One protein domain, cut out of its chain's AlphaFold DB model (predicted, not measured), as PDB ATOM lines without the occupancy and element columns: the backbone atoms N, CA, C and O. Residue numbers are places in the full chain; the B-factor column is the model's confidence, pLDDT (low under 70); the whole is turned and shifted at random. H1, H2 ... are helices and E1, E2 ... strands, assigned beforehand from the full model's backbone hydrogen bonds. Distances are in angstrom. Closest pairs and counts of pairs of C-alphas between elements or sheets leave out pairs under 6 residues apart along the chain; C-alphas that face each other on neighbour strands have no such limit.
ATOM      1  N   SER A  15     130.636 236.485 296.444       79.19
ATOM      2  CA  SER A  15     130.231 235.659 295.310       79.19
ATOM      3  C   SER A  15     129.517 234.373 295.706       79.19
ATOM      4  O   SER A  15     129.772 233.805 296.768       79.19
ATOM      5  N   ARG A  16     128.619 233.917 294.829       78.75
ATOM      6  CA  ARG A  16     127.829 232.696 295.006       78.75
ATOM      7  C   ARG A  16     127.797 231.884 293.710       78.75
ATOM      8  O   ARG A  16     127.382 232.429 292.685       78.75
ATOM      9  N   PRO A  17     128.187 230.594 293.734       79.44
ATOM     10  CA  PRO A  17     127.873 229.684 292.645       79.44
ATOM     11  C   PRO A  17     126.401 229.254 292.715       79.44
ATOM     12  O   PRO A  17     125.901 228.887 293.781       79.44
ATOM     13  N   ILE A  18     125.740 229.256 291.564       79.44
ATOM     14  CA  ILE A  18     124.414 228.678 291.337       79.44
ATOM     15  C   ILE A  18     124.501 227.667 290.188       79.44
ATOM     16  O   ILE A  18     125.281 227.846 289.247       79.44
ATOM     17  N   ALA A  19     123.715 226.596 290.279       75.19
ATOM     18  CA  ALA A  19     123.533 225.648 289.187       75.19
ATOM     19  C   ALA A  19     122.270 225.991 288.412       75.19
ATOM     20  O   ALA A  19     121.206 226.211 288.986       75.19
ATOM     21  N   VAL A  20     122.406 226.011 287.092       76.38
ATOM     22  CA  VAL A  20     121.321 226.293 286.157       76.38
ATOM     23  C   VAL A  20     121.421 225.229 285.060       76.38
ATOM     24  O   VAL A  20     121.956 225.445 283.974       76.38
ATOM     25  N   GLY A  21     120.995 224.007 285.399       73.56
ATOM     26  CA  GLY A  21     121.248 222.805 284.598       73.56
ATOM     27  C   GLY A  21     122.755 222.503 284.456       73.56
ATOM     28  O   GLY A  21     123.420 222.369 285.480       73.56
ATOM     29  N   PRO A  22     123.316 222.399 283.232       69.69
ATOM     30  CA  PRO A  22     124.742 222.191 282.985       69.69
ATOM     31  C   PRO A  22     125.578 223.472 283.157       69.69
ATOM     32  O   PRO A  22     126.806 223.414 283.095       69.69
ATOM     33  N   LEU A  23     124.944 224.633 283.356       79.62
ATOM     34  CA  LEU A  23     125.649 225.887 283.592       79.62
ATOM     35  C   LEU A  23     126.002 226.020 285.071       79.62
ATOM     36  O   LEU A  23     125.146 225.852 285.948       79.62
ATOM     37  N   ARG A  24     127.243 226.417 285.343       85.31
ATOM     38  CA  ARG A  24     127.651 226.946 286.644       85.31
ATOM     39  C   ARG A  24     127.797 228.451 286.522       85.31
ATOM     40  O   ARG A  24     128.633 228.934 285.766       85.31
ATOM     41  N   VAL A  25     127.008 229.202 287.277       86.50
ATOM     42  CA  VAL A  25     127.065 230.667 287.248       86.50
ATOM     43  C   VAL A  25     127.605 231.153 288.578       86.50
ATOM     44  O   VAL A  25     127.075 230.802 289.626       86.50
ATOM     45  N   THR A  26     128.652 231.965 288.549       89.31
ATOM     46  CA  THR A  26     129.150 232.668 289.729       89.31
ATOM     47  C   THR A  26     128.654 234.105 289.672       89.31
ATOM     48  O   THR A  26     129.088 234.882 288.821       89.31
ATOM     49  N   VAL A  27     127.752 234.466 290.583       89.38
ATOM     50  CA  VAL A  27     127.306 235.854 290.756       89.38
ATOM     51  C   VAL A  27     128.234 236.525 291.754       89.38
ATOM     52  O   VAL A  27     128.377 236.032 292.867       89.38
ATOM     53  N   GLY A  28     128.881 237.615 291.358       91.50
ATOM     54  CA  GLY A  28     129.746 238.444 292.186       91.50
ATOM     55  C   GLY A  28     129.181 239.854 292.345       91.50
ATOM     56  O   GLY A  28     128.722 240.457 291.376       91.50
ATOM     57  N   ALA A  29     129.240 240.409 293.550       91.19
ATOM     58  CA  ALA A  29     128.852 241.790 293.807       91.19
ATOM     59  C   ALA A  29     129.721 242.425 294.896       91.19
ATOM     60  O   ALA A  29     130.236 241.747 295.787       91.19
ATOM     61  N   THR A  30     129.882 243.745 294.818       82.88
ATOM     62  CA  THR A  30     130.564 244.536 295.856       82.88
ATOM     63  C   THR A  30     129.647 244.895 297.025       82.88
ATOM     64  O   THR A  30     130.135 245.271 298.087       82.88
ATOM     65  N   ASP A  31     128.330 244.770 296.844       87.38
ATOM     66  CA  ASP A  31     127.318 244.976 297.878       87.38
ATOM     67  C   ASP A  31     126.797 243.615 298.389       87.38
ATOM     68  O   ASP A  31     126.232 242.843 297.603       87.38
ATOM     69  N   PRO A  32     126.955 243.291 299.688       87.44
ATOM     70  CA  PRO A  32     126.453 242.043 300.261       87.44
ATOM     71  C   PRO A  32     124.925 241.900 300.192       87.44
ATOM     72  O   PRO A  32     124.433 240.773 300.141       87.44
ATOM     73  N   GLY A  33     124.169 243.003 300.164       89.00
ATOM     74  CA  GLY A  33     122.709 242.973 300.029       89.00
ATOM     75  C   GLY A  33     122.259 242.397 298.686       89.00
ATOM     76  O   GLY A  33     121.260 241.680 298.623       89.00
ATOM     77  N   ILE A  34     123.044 242.625 297.626       90.44
ATOM     78  CA  ILE A  34     122.804 242.027 296.309       90.44
ATOM     79  C   ILE A  34     122.937 240.506 296.403       90.44
ATOM     80  O   ILE A  34     122.041 239.789 295.966       90.44
ATOM     81  N   ILE A  35     124.012 240.005 297.020       90.56
ATOM     82  CA  ILE A  35     124.215 238.558 297.172       90.56
ATOM     83  C   ILE A  35     123.126 237.924 298.037       90.56
ATOM     84  O   ILE A  35     122.588 236.893 297.647       90.56
ATOM     85  N   ALA A  36     122.721 238.567 299.135       89.94
ATOM     86  CA  ALA A  36     121.623 238.072 299.966       89.94
ATOM     87  C   ALA A  36     120.305 237.935 299.178       89.94
ATOM     88  O   ALA A  36     119.561 236.974 299.371       89.94
ATOM     89  N   ARG A  37     120.026 238.866 298.258       90.00
ATOM     90  CA  ARG A  37     118.839 238.803 297.398       90.00
ATOM     91  C   ARG A  37     118.926 237.683 296.355       90.00
ATOM     92  O   ARG A  37     117.927 237.014 296.107       90.00
ATOM     93  N   TRP A  38     120.113 237.435 295.799       89.38
ATOM     94  CA  TRP A  38     120.360 236.290 294.915       89.38
ATOM     95  C   TRP A  38     120.238 234.948 295.648       89.38
ATOM     96  O   TRP A  38     119.632 234.024 295.107       89.38
ATOM     97  N   ASP A  39     120.746 234.847 296.879       89.06
ATOM     98  CA  ASP A  39     120.578 233.658 297.725       89.06
ATOM     99  C   ASP A  39     119.090 233.380 298.009       89.06
ATOM    100  O   ASP A  39     118.660 232.230 297.945       89.06
ATOM    101  N   ASP A  40     118.285 234.416 298.273       90.38
ATOM    102  CA  ASP A  40     116.829 234.278 298.428       90.38
ATOM    103  C   ASP A  40     116.143 233.849 297.121       90.38
ATOM    104  O   ASP A  40     115.286 232.961 297.127       90.38
ATOM    105  N   LEU A  41     116.546 234.432 295.987       91.56
ATOM    106  CA  LEU A  41     115.977 234.132 294.673       91.56
ATOM    107  C   LEU A  41     116.229 232.681 294.233       91.56
ATOM    108  O   LEU A  41     115.360 232.054 293.626       91.56
ATOM    109  N   TYR A  42     117.398 232.137 294.569       89.94
ATOM    110  CA  TYR A  42     117.778 230.750 294.284       89.94
ATOM    111  C   TYR A  42     117.576 229.818 295.487       89.94
ATOM    112  O   TYR A  42     118.005 228.661 295.472       89.94
ATOM    113  N   ALA A  43     116.850 230.257 296.516       89.25
ATOM    114  CA  ALA A  43     116.505 229.393 297.630       89.25
ATOM    115  C   ALA A  43     115.550 228.267 297.191       89.25
ATOM    116  O   ALA A  43     114.491 228.505 296.601       89.25
ATOM    117  N   GLY A  44     115.912 227.028 297.533       86.50
ATOM    118  CA  GLY A  44     115.149 225.819 297.195       86.50
ATOM    119  C   GLY A  44     115.527 225.175 295.856       86.50
ATOM    120  O   GLY A  44     114.948 224.146 295.502       86.50
ATOM    121  N   PHE A  45     116.492 225.748 295.132       87.25
ATOM    122  CA  PHE A  45     117.088 225.144 293.940       87.25
ATOM    123  C   PHE A  45     118.249 224.206 294.316       87.25
ATOM    124  O   PHE A  45     118.822 224.360 295.398       87.25
ATOM    125  N   PRO A  46     118.598 223.229 293.459       80.00
ATOM    126  CA  PRO A  46     119.764 222.378 293.678       80.00
ATOM    127  C   PRO A  46     121.059 223.200 293.716       80.00
ATOM    128  O   PRO A  46     121.224 224.148 292.945       80.00
ATOM    129  N   ASP A  47     121.990 222.809 294.583       74.38
ATOM    130  CA  ASP A  47     123.331 223.391 294.594       74.38
ATOM    131  C   ASP A  47     124.135 222.967 293.353       74.38
ATOM    132  O   ASP A  47     123.874 221.943 292.717       74.38
ATOM    133  N   ALA A  48     125.152 223.760 293.015       66.94
ATOM    134  CA  ALA A  48     126.085 223.418 291.951       66.94
ATOM    135  C   ALA A  48     127.055 222.317 292.395       66.94
ATOM    136  O   ALA A  48     128.030 222.587 293.102       66.94
ATOM    137  N   GLU A  49     126.817 221.090 291.933       63.94
ATOM    138  CA  GLU A  49     127.748 219.972 292.107       63.94
ATOM    139  C   GLU A  49     129.104 220.282 291.421       63.94
ATOM    140  O   GLU A  49     129.157 220.692 290.255       63.94
ATOM    141  N   PRO A  50     130.246 220.137 292.115       58.09
ATOM    142  CA  PRO A  50     131.561 220.319 291.504       58.09
ATOM    143  C   PRO A  50     131.799 219.330 290.350       58.09
ATOM    144  O   PRO A  50     131.724 218.120 290.537       58.09
ATOM    145  N   GLY A  51     132.143 219.840 289.163       59.66
ATOM    146  CA  GLY A  51     132.480 219.016 287.992       59.66
ATOM    147  C   GLY A  51     131.292 218.548 287.143       59.66
ATOM    148  O   GLY A  51     131.517 217.874 286.142       59.66
ATOM    149  N   SER A  52     130.054 218.921 287.489       61.00
ATOM    150  CA  SER A  52     128.862 218.625 286.676       61.00
ATOM    151  C   SER A  52     128.600 219.647 285.561       61.00
ATOM    152  O   SER A  52     127.735 219.420 284.717       61.00
ATOM    153  N   SER A  53     129.316 220.776 285.560       63.22
ATOM    154  CA  SER A  53     129.076 221.888 284.641       63.22
ATOM    155  C   SER A  53     129.932 221.820 283.383       63.22
ATOM    156  O   SER A  53     131.138 221.583 283.466       63.22
ATOM    157  N   THR A  54     129.336 222.133 282.237       66.25
ATOM    158  CA  THR A  54     130.034 222.228 280.944       66.25
ATOM    159  C   THR A  54     130.489 223.649 280.613       66.25
ATOM    160  O   THR A  54     131.342 223.823 279.748       66.25
ATOM    161  N   GLU A  55     129.959 224.658 281.311       78.38
ATOM    162  CA  GLU A  55     130.279 226.076 281.113       78.38
ATOM    163  C   GLU A  55     130.253 226.821 282.459       78.38
ATOM    164  O   GLU A  55     129.379 226.577 283.299       78.38
ATOM    165  N   GLU A  56     131.220 227.720 282.667       83.19
ATOM    166  CA  GLU A  56     131.277 228.614 283.825       83.19
ATOM    167  C   GLU A  56     131.027 230.057 283.372       83.19
ATOM    168  O   GLU A  56     131.790 230.596 282.575       83.19
ATOM    169  N   LEU A  57     129.977 230.681 283.906       87.31
ATOM    170  CA  LEU A  57     129.583 232.058 283.607       87.31
ATOM    171  C   LEU A  57     129.817 232.950 284.824       87.31
ATOM    172  O   LEU A  57     129.532 232.552 285.958       87.31
ATOM    173  N   ARG A  58     130.289 234.180 284.618       90.81
ATOM    174  CA  ARG A  58     130.472 235.162 285.696       90.81
ATOM    175  C   ARG A  58     129.559 236.351 285.505       90.81
ATOM    176  O   ARG A  58     129.720 237.134 284.574       90.81
ATOM    177  N   VAL A  59     128.639 236.519 286.442       92.31
ATOM    178  CA  VAL A  59     127.802 237.711 286.526       92.31
ATOM    179  C   VAL A  59     128.418 238.642 287.555       92.31
ATOM    180  O   VAL A  59     128.616 238.236 288.693       92.31
ATOM    181  N   SER A  60     128.706 239.886 287.189       93.38
ATOM    182  CA  SER A  60     129.129 240.908 288.150       93.38
ATOM    183  C   SER A  60     128.105 242.026 288.223       93.38
ATOM    184  O   SER A  60     127.750 242.575 287.181       93.38
ATOM    185  N   ILE A  61     127.666 242.384 289.429       93.75
ATOM    186  CA  ILE A  61     126.734 243.494 289.662       93.75
ATOM    187  C   ILE A  61     127.404 244.526 290.567       93.75
ATOM    188  O   ILE A  61     127.906 244.202 291.645       93.75
ATOM    189  N   SER A  62     127.424 245.779 290.126       92.94
ATOM    190  CA  SER A  62     128.051 246.884 290.857       92.94
ATOM    191  C   SER A  62     127.365 248.209 290.551       92.94
ATOM    192  O   SER A  62     126.728 248.346 289.511       92.94
ATOM    193  N   HIS A  63     127.539 249.201 291.419       90.88
ATOM    194  CA  HIS A  63     127.108 250.567 291.130       90.88
ATOM    195  C   HIS A  63     128.068 251.220 290.125       90.88
ATOM    196  O   HIS A  63     129.280 251.265 290.347       90.88
ATOM    197  N   GLY A  64     127.527 251.717 289.015       86.31
ATOM    198  CA  GLY A  64     128.246 252.493 288.014       86.31
ATOM    199  C   GLY A  64     128.549 253.919 288.479       86.31
ATOM    200  O   GLY A  64     128.093 254.376 289.528       86.31
ATOM    201  N   ALA A  65     129.296 254.664 287.661       84.06
ATOM    202  CA  ALA A  65     129.696 256.045 287.964       84.06
ATOM    203  C   ALA A  65     128.506 257.017 288.112       84.06
ATOM    204  O   ALA A  65     128.628 258.058 288.752       84.06
ATOM    205  N   THR A  66     127.360 256.672 287.525       86.62
ATOM    206  CA  THR A  66     126.092 257.412 287.575       86.62
ATOM    207  C   THR A  66     125.270 257.115 288.836       86.62
ATOM    208  O   THR A  66     124.235 257.741 289.045       86.62
ATOM    209  N   GLY A  67     125.708 256.166 289.674       85.31
ATOM    210  CA  GLY A  67     124.950 255.653 290.821       85.31
ATOM    211  C   GLY A  67     123.923 254.569 290.466       85.31
ATOM    212  O   GLY A  67     123.301 254.013 291.365       85.31
ATOM    213  N   MET A  68     123.760 254.246 289.181       92.31
ATOM    214  CA  MET A  68     122.896 253.164 288.691       92.31
ATOM    215  C   MET A  68     123.543 251.800 288.938       92.31
ATOM    216  O   MET A  68     124.771 251.705 288.958       92.31
ATOM    217  N   LEU A  69     122.757 250.729 289.073       94.25
ATOM    218  CA  LEU A  69     123.321 249.381 289.050       94.25
ATOM    219  C   LEU A  69     123.679 249.004 287.610       94.25
ATOM    220  O   LEU A  69     122.961 249.305 286.657       94.25
ATOM    221  N   VAL A  70     124.814 248.331 287.460       95.44
ATOM    222  CA  VAL A  70     125.308 247.790 286.197       95.44
ATOM    223  C   VAL A  70     125.597 246.315 286.411       95.44
ATOM    224  O   VAL A  70     126.377 245.955 287.296       95.44
ATOM    225  N   SER A  71     124.984 245.464 285.590       95.81
ATOM    226  CA  SER A  71     125.320 244.044 285.516       95.81
ATOM    227  C   SER A  71     126.138 243.753 284.267       95.81
ATOM    228  O   SER A  71     125.823 244.252 283.184       95.81
ATOM    229  N   MET A  72     127.142 242.895 284.403       95.50
ATOM    230  CA  MET A  72     127.922 242.350 283.295       95.50
ATOM    231  C   MET A  72     127.898 240.825 283.333       95.50
ATOM    232  O   MET A  72     127.857 240.243 284.416       95.50
ATOM    233  N   LEU A  73     127.961 240.199 282.161       93.94
ATOM    234  CA  LEU A  73     128.153 238.763 281.979       93.94
ATOM    235  C   LEU A  73     129.494 238.543 281.276       93.94
ATOM    236  O   LEU A  73     129.684 239.014 280.159       93.94
ATOM    237  N   ASP A  74     130.435 237.883 281.946       92.94
ATOM    238  CA  ASP A  74     131.805 237.645 281.465       92.94
ATOM    239  C   ASP A  74     132.511 238.926 280.984       92.94
ATOM    240  O   ASP A  74     133.235 238.948 279.990       92.94
ATOM    241  N   GLY A  75     132.275 240.032 281.699       91.44
ATOM    242  CA  GLY A  75     132.819 241.354 281.377       91.44
ATOM    243  C   GLY A  75     132.083 242.097 280.256       91.44
ATOM    244  O   GLY A  75     132.436 243.236 279.956       91.44
ATOM    245  N   ILE A  76     131.051 241.498 279.657       93.56
ATOM    246  CA  ILE A  76     130.200 242.141 278.654       93.56
ATOM    247  C   ILE A  76     129.026 242.830 279.366       93.56
ATOM    248  O   ILE A  76     128.326 242.173 280.142       93.56
ATOM    249  N   PRO A  77     128.772 244.131 279.125       94.62
ATOM    250  CA  PRO A  77     127.625 244.827 279.697       94.62
ATOM    251  C   PRO A  77     126.304 244.145 279.339       94.62
ATOM    252  O   PRO A  77     126.045 243.860 278.172       94.62
ATOM    253  N   LEU A  78     125.474 243.907 280.354       95.38
ATOM    254  CA  LEU A  78     124.165 243.276 280.206       95.38
ATOM    255  C   LEU A  78     123.031 244.297 280.364       95.38
ATOM    256  O   LEU A  78     122.152 244.385 279.514       95.38
ATOM    257  N   LEU A  79     123.058 245.072 281.450       95.88
ATOM    258  CA  LEU A  79     122.009 246.032 281.791       95.88
ATOM    259  C   LEU A  79     122.575 247.142 282.679       95.88
ATOM    260  O   LEU A  79     123.399 246.869 283.553       95.88
ATOM    261  N   GLU A  80     122.086 248.365 282.485       95.62
ATOM    262  CA  GLU A  80     122.214 249.484 283.423       95.62
ATOM    263  C   GLU A  80     120.804 249.916 283.848       95.62
ATOM    264  O   GLU A  80     120.001 250.337 283.013       95.62
ATOM    265  N   HIS A  81     120.472 249.754 285.130       93.88
ATOM    266  CA  HIS A  81     119.140 250.026 285.675       93.88
ATOM    267  C   HIS A  81     119.243 250.337 287.185       93.88
ATOM    268  O   HIS A  81     120.138 249.815 287.840       93.88
ATOM    269  N   PRO A  82     118.397 251.188 287.800       92.00
ATOM    270  CA  PRO A  82     118.514 251.474 289.236       92.00
ATOM    271  C   PRO A  82     118.007 250.331 290.129       92.00
ATOM    272  O   PRO A  82     118.481 250.166 291.248       92.00
ATOM    273  N   ASP A  83     117.023 249.559 289.661       90.56
ATOM    274  CA  ASP A  83     116.401 248.477 290.435       90.56
ATOM    275  C   ASP A  83     117.014 247.113 290.106       90.56
ATOM    276  O   ASP A  83     117.060 246.691 288.947       90.56
ATOM    277  N   LEU A  84     117.405 246.400 291.159       91.50
ATOM    278  CA  LEU A  84     117.944 245.049 291.124       91.50
ATOM    279  C   LEU A  84     116.966 244.015 290.533       91.50
ATOM    280  O   LEU A  84     117.425 243.063 289.909       91.50
ATOM    281  N   ALA A  85     115.645 244.214 290.635       91.56
ATOM    282  CA  ALA A  85     114.654 243.318 290.019       91.56
ATOM    283  C   ALA A  85     114.779 243.237 288.490       91.56
ATOM    284  O   ALA A  85     114.609 242.160 287.914       91.56
ATOM    285  N   ALA A  86     115.125 244.345 287.825       92.25
ATOM    286  CA  ALA A  86     115.374 244.320 286.385       92.25
ATOM    287  C   ALA A  86     116.612 243.488 286.038       92.25
ATOM    288  O   ALA A  86     116.600 242.752 285.054       92.25
ATOM    289  N   HIS A  87     117.659 243.557 286.866       93.44
ATOM    290  CA  HIS A  87     118.852 242.734 286.683       93.44
ATOM    291  C   HIS A  87     118.553 241.249 286.919       93.44
ATOM    292  O   HIS A  87     119.002 240.422 286.135       93.44
ATOM    293  N   GLU A  88     117.766 240.893 287.939       92.88
ATOM    294  CA  GLU A  88     117.329 239.507 288.190       92.88
ATOM    295  C   GLU A  88     116.593 238.918 286.972       92.88
ATOM    296  O   GLU A  88     116.928 237.826 286.504       92.88
ATOM    297  N   LEU A  89     115.639 239.669 286.410       92.25
ATOM    298  CA  LEU A  89     114.889 239.279 285.214       92.25
ATOM    299  C   LEU A  89     115.798 239.137 283.983       92.25
ATOM    300  O   LEU A  89     115.696 238.171 283.229       92.25
ATOM    301  N   GLU A  90     116.695 240.095 283.764       93.81
ATOM    302  CA  GLU A  90     117.559 240.096 282.586       93.81
ATOM    303  C   GLU A  90     118.629 238.999 282.654       93.81
ATOM    304  O   GLU A  90     118.887 238.308 281.666       93.81
ATOM    305  N   ILE A  91     119.212 238.771 283.832       93.00
ATOM    306  CA  ILE A  91     120.194 237.706 284.040       93.00
ATOM    307  C   ILE A  91     119.528 236.342 283.856       93.00
ATOM    308  O   ILE A  91     120.023 235.538 283.071       93.00
ATOM    309  N   THR A  92     118.389 236.073 284.504       91.56
ATOM    310  CA  THR A  92     117.672 234.791 284.326       91.56
ATOM    311  C   THR A  92     117.274 234.550 282.867       91.56
ATOM    312  O   THR A  92     117.397 233.426 282.373       91.56
ATOM    313  N   ARG A  93     116.881 235.601 282.132       91.88
ATOM    314  CA  ARG A  93     116.618 235.537 280.688       91.88
ATOM    315  C   ARG A  93     117.857 235.135 279.889       91.88
ATOM    316  O   ARG A  93     117.765 234.246 279.043       91.88
ATOM    317  N   VAL A  94     119.009 235.760 280.127       91.94
ATOM    318  CA  VAL A  94     120.235 235.423 279.388       91.94
ATOM    319  C   VAL A  94     120.766 234.043 279.753       91.94
ATOM    320  O   VAL A  94     121.176 233.311 278.854       91.94
ATOM    321  N   LEU A  95     120.684 233.637 281.021       89.00
ATOM    322  CA  LEU A  95     121.033 232.276 281.433       89.00
ATOM    323  C   LEU A  95     120.172 231.230 280.717       89.00
ATOM    324  O   LEU A  95     120.695 230.218 280.259       89.00
ATOM    325  N   ASN A  96     118.878 231.508 280.531       89.19
ATOM    326  CA  ASN A  96     117.998 230.656 279.738       89.19
ATOM    327  C   ASN A  96     118.461 230.526 278.286       89.19
ATOM    328  O   ASN A  96     118.460 229.424 277.766       89.19
ATOM    329  N   HIS A  97     118.878 231.609 277.628       88.69
ATOM    330  CA  HIS A  97     119.409 231.505 276.265       88.69
ATOM    331  C   HIS A  97     120.716 230.702 276.214       88.69
ATOM    332  O   HIS A  97     120.826 229.778 275.415       88.69
ATOM    333  N   ARG A  98     121.654 230.973 277.132       88.44
ATOM    334  CA  ARG A  98     122.928 230.241 277.227       88.44
ATOM    335  C   ARG A  98     122.734 228.746 277.443       88.44
ATOM    336  O   ARG A  98     123.434 227.941 276.839       88.44
ATOM    337  N   LYS A  99     121.749 228.368 278.260       86.31
ATOM    338  CA  LYS A  99     121.390 226.967 278.492       86.31
ATOM    339  C   LYS A  99     121.073 226.251 277.182       86.31
ATOM    340  O   LYS A  99     121.581 225.158 276.958       86.31
ATOM    341  N   LEU A 100     120.261 226.867 276.331       85.75
ATOM    342  CA  LEU A 100     119.835 226.280 275.057       85.75
ATOM    343  C   LEU A 100     120.993 226.196 274.074       85.75
ATOM    344  O   LEU A 100     121.182 225.164 273.435       85.75
ATOM    345  N   ASP A 101     121.804 227.252 274.011       86.19
ATOM    346  CA  ASP A 101     122.997 227.294 273.168       86.19
ATOM    347  C   ASP A 101     124.013 226.207 273.569       86.19
ATOM    348  O   ASP A 101     124.723 225.680 272.713       86.19
ATOM    349  N   SER A 102     124.053 225.827 274.854       85.12
ATOM    350  CA  SER A 102     124.909 224.749 275.370       85.12
ATOM    351  C   SER A 102     124.417 223.332 275.031       85.12
ATOM    352  O   SER A 102     125.156 222.363 275.215       85.12
ATOM    353  N   GLU A 103     123.195 223.188 274.504       86.44
ATOM    354  CA  GLU A 103     122.572 221.898 274.173       86.44
ATOM    355  C   GLU A 103     122.136 221.800 272.697       86.44
ATOM    356  O   GLU A 103     120.993 221.434 272.395       86.44
TER     357      GLU A 103
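Overview. This is residues 15 to 103 of the 390 residues of an uncharacterized protein of Actinobacteria bacterium (UniProt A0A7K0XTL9). A strongly twisted five-stranded sheet curls round one long helix, H2, and a shorter helix, H1, covers part of the same face over E2; the other face bears no named helix. The printed part has 89 residues, with five named strands and two named helices in the order E1 E2 H1 E3 E4 E5 H2. The sheet runs E1 E2 E3 E4 E5 and is mixed, with E2 and E3 parallel and the other neighbours antiparallel; the class is mixed, helices and strands. The whole is compact, with a radius of gyration of the C-alphas of 12.7 A, and elongated, with spans of 38 by 25 by 17 A.

Arrangement. The sheet is made of E1, residues 15 to 20, E2, residues 23 to 29, E3, residues 55 to 63, E4, residues 69 to 73, and E5, residues 76 to 81; E1 and E5 are its edge strands. E2 and E3 are parallel at 19 degrees, with N 26 and O 57 2.8 A apart, within hydrogen-bond range. E1 and E2 form an antiparallel hairpin at 154 degrees, with N 18 and O 25 at 2.8 A. E3, E4 and E5 form a meander, each strand the antiparallel neighbour of the one before, and both its pairs are hairpins: N 70 and O 62 are 2.8 A apart, and N 73 and O 76 are 2.8 A apart. H2, residues 84 to 101, is on the sheet, which curls round it; its closest C-alphas to E5 are those of His 87 and Leu 79, 6.7 A. H1, residues 32 to 41, is on the same face at a height over the sheet of 8.7 A, over E2 and along the strands, at 9 degrees to E2 on the local plane. E2, H1 and E3 form a strand-helix-strand unit, two parallel neighbour strands with a helix between them in the chain, and its crossover is left-handed. H1 and H2 are close but not clearly touching, with the closest C-alphas, those of Ile 34 and Leu 84, 7.7 A apart; they run the same way at a steep tilt of 57 degrees. In H1 and H2 every O i to N i+4 pair is within hydrogen-bond range.

Along the chain. E1 begins at C-alpha 15, (130.231, 235.659, 295.310), and is 15.8 A long; E2 is 19.2 A. E3, the longest strand, runs 26.6 A from C-alpha 55 at (130.279, 226.076, 281.113). E4 is 13.6 A, E5 15.3 A and H1 14.3 A long. H2 is 25.8 A long and ends at C-alpha 101, (122.997, 227.294, 273.168).

Size, cuts and confidence. The two C-alphas farthest apart, those of Gly 51 and Thr 66, are 38.9 A apart. The printed part has no cut. The link from H1 to E3, residues 42 to 54, is long; the other links are tight. The mean pLDDT of the printed part is 86.4, and residue 22 and residues 48 to 54 are under 70.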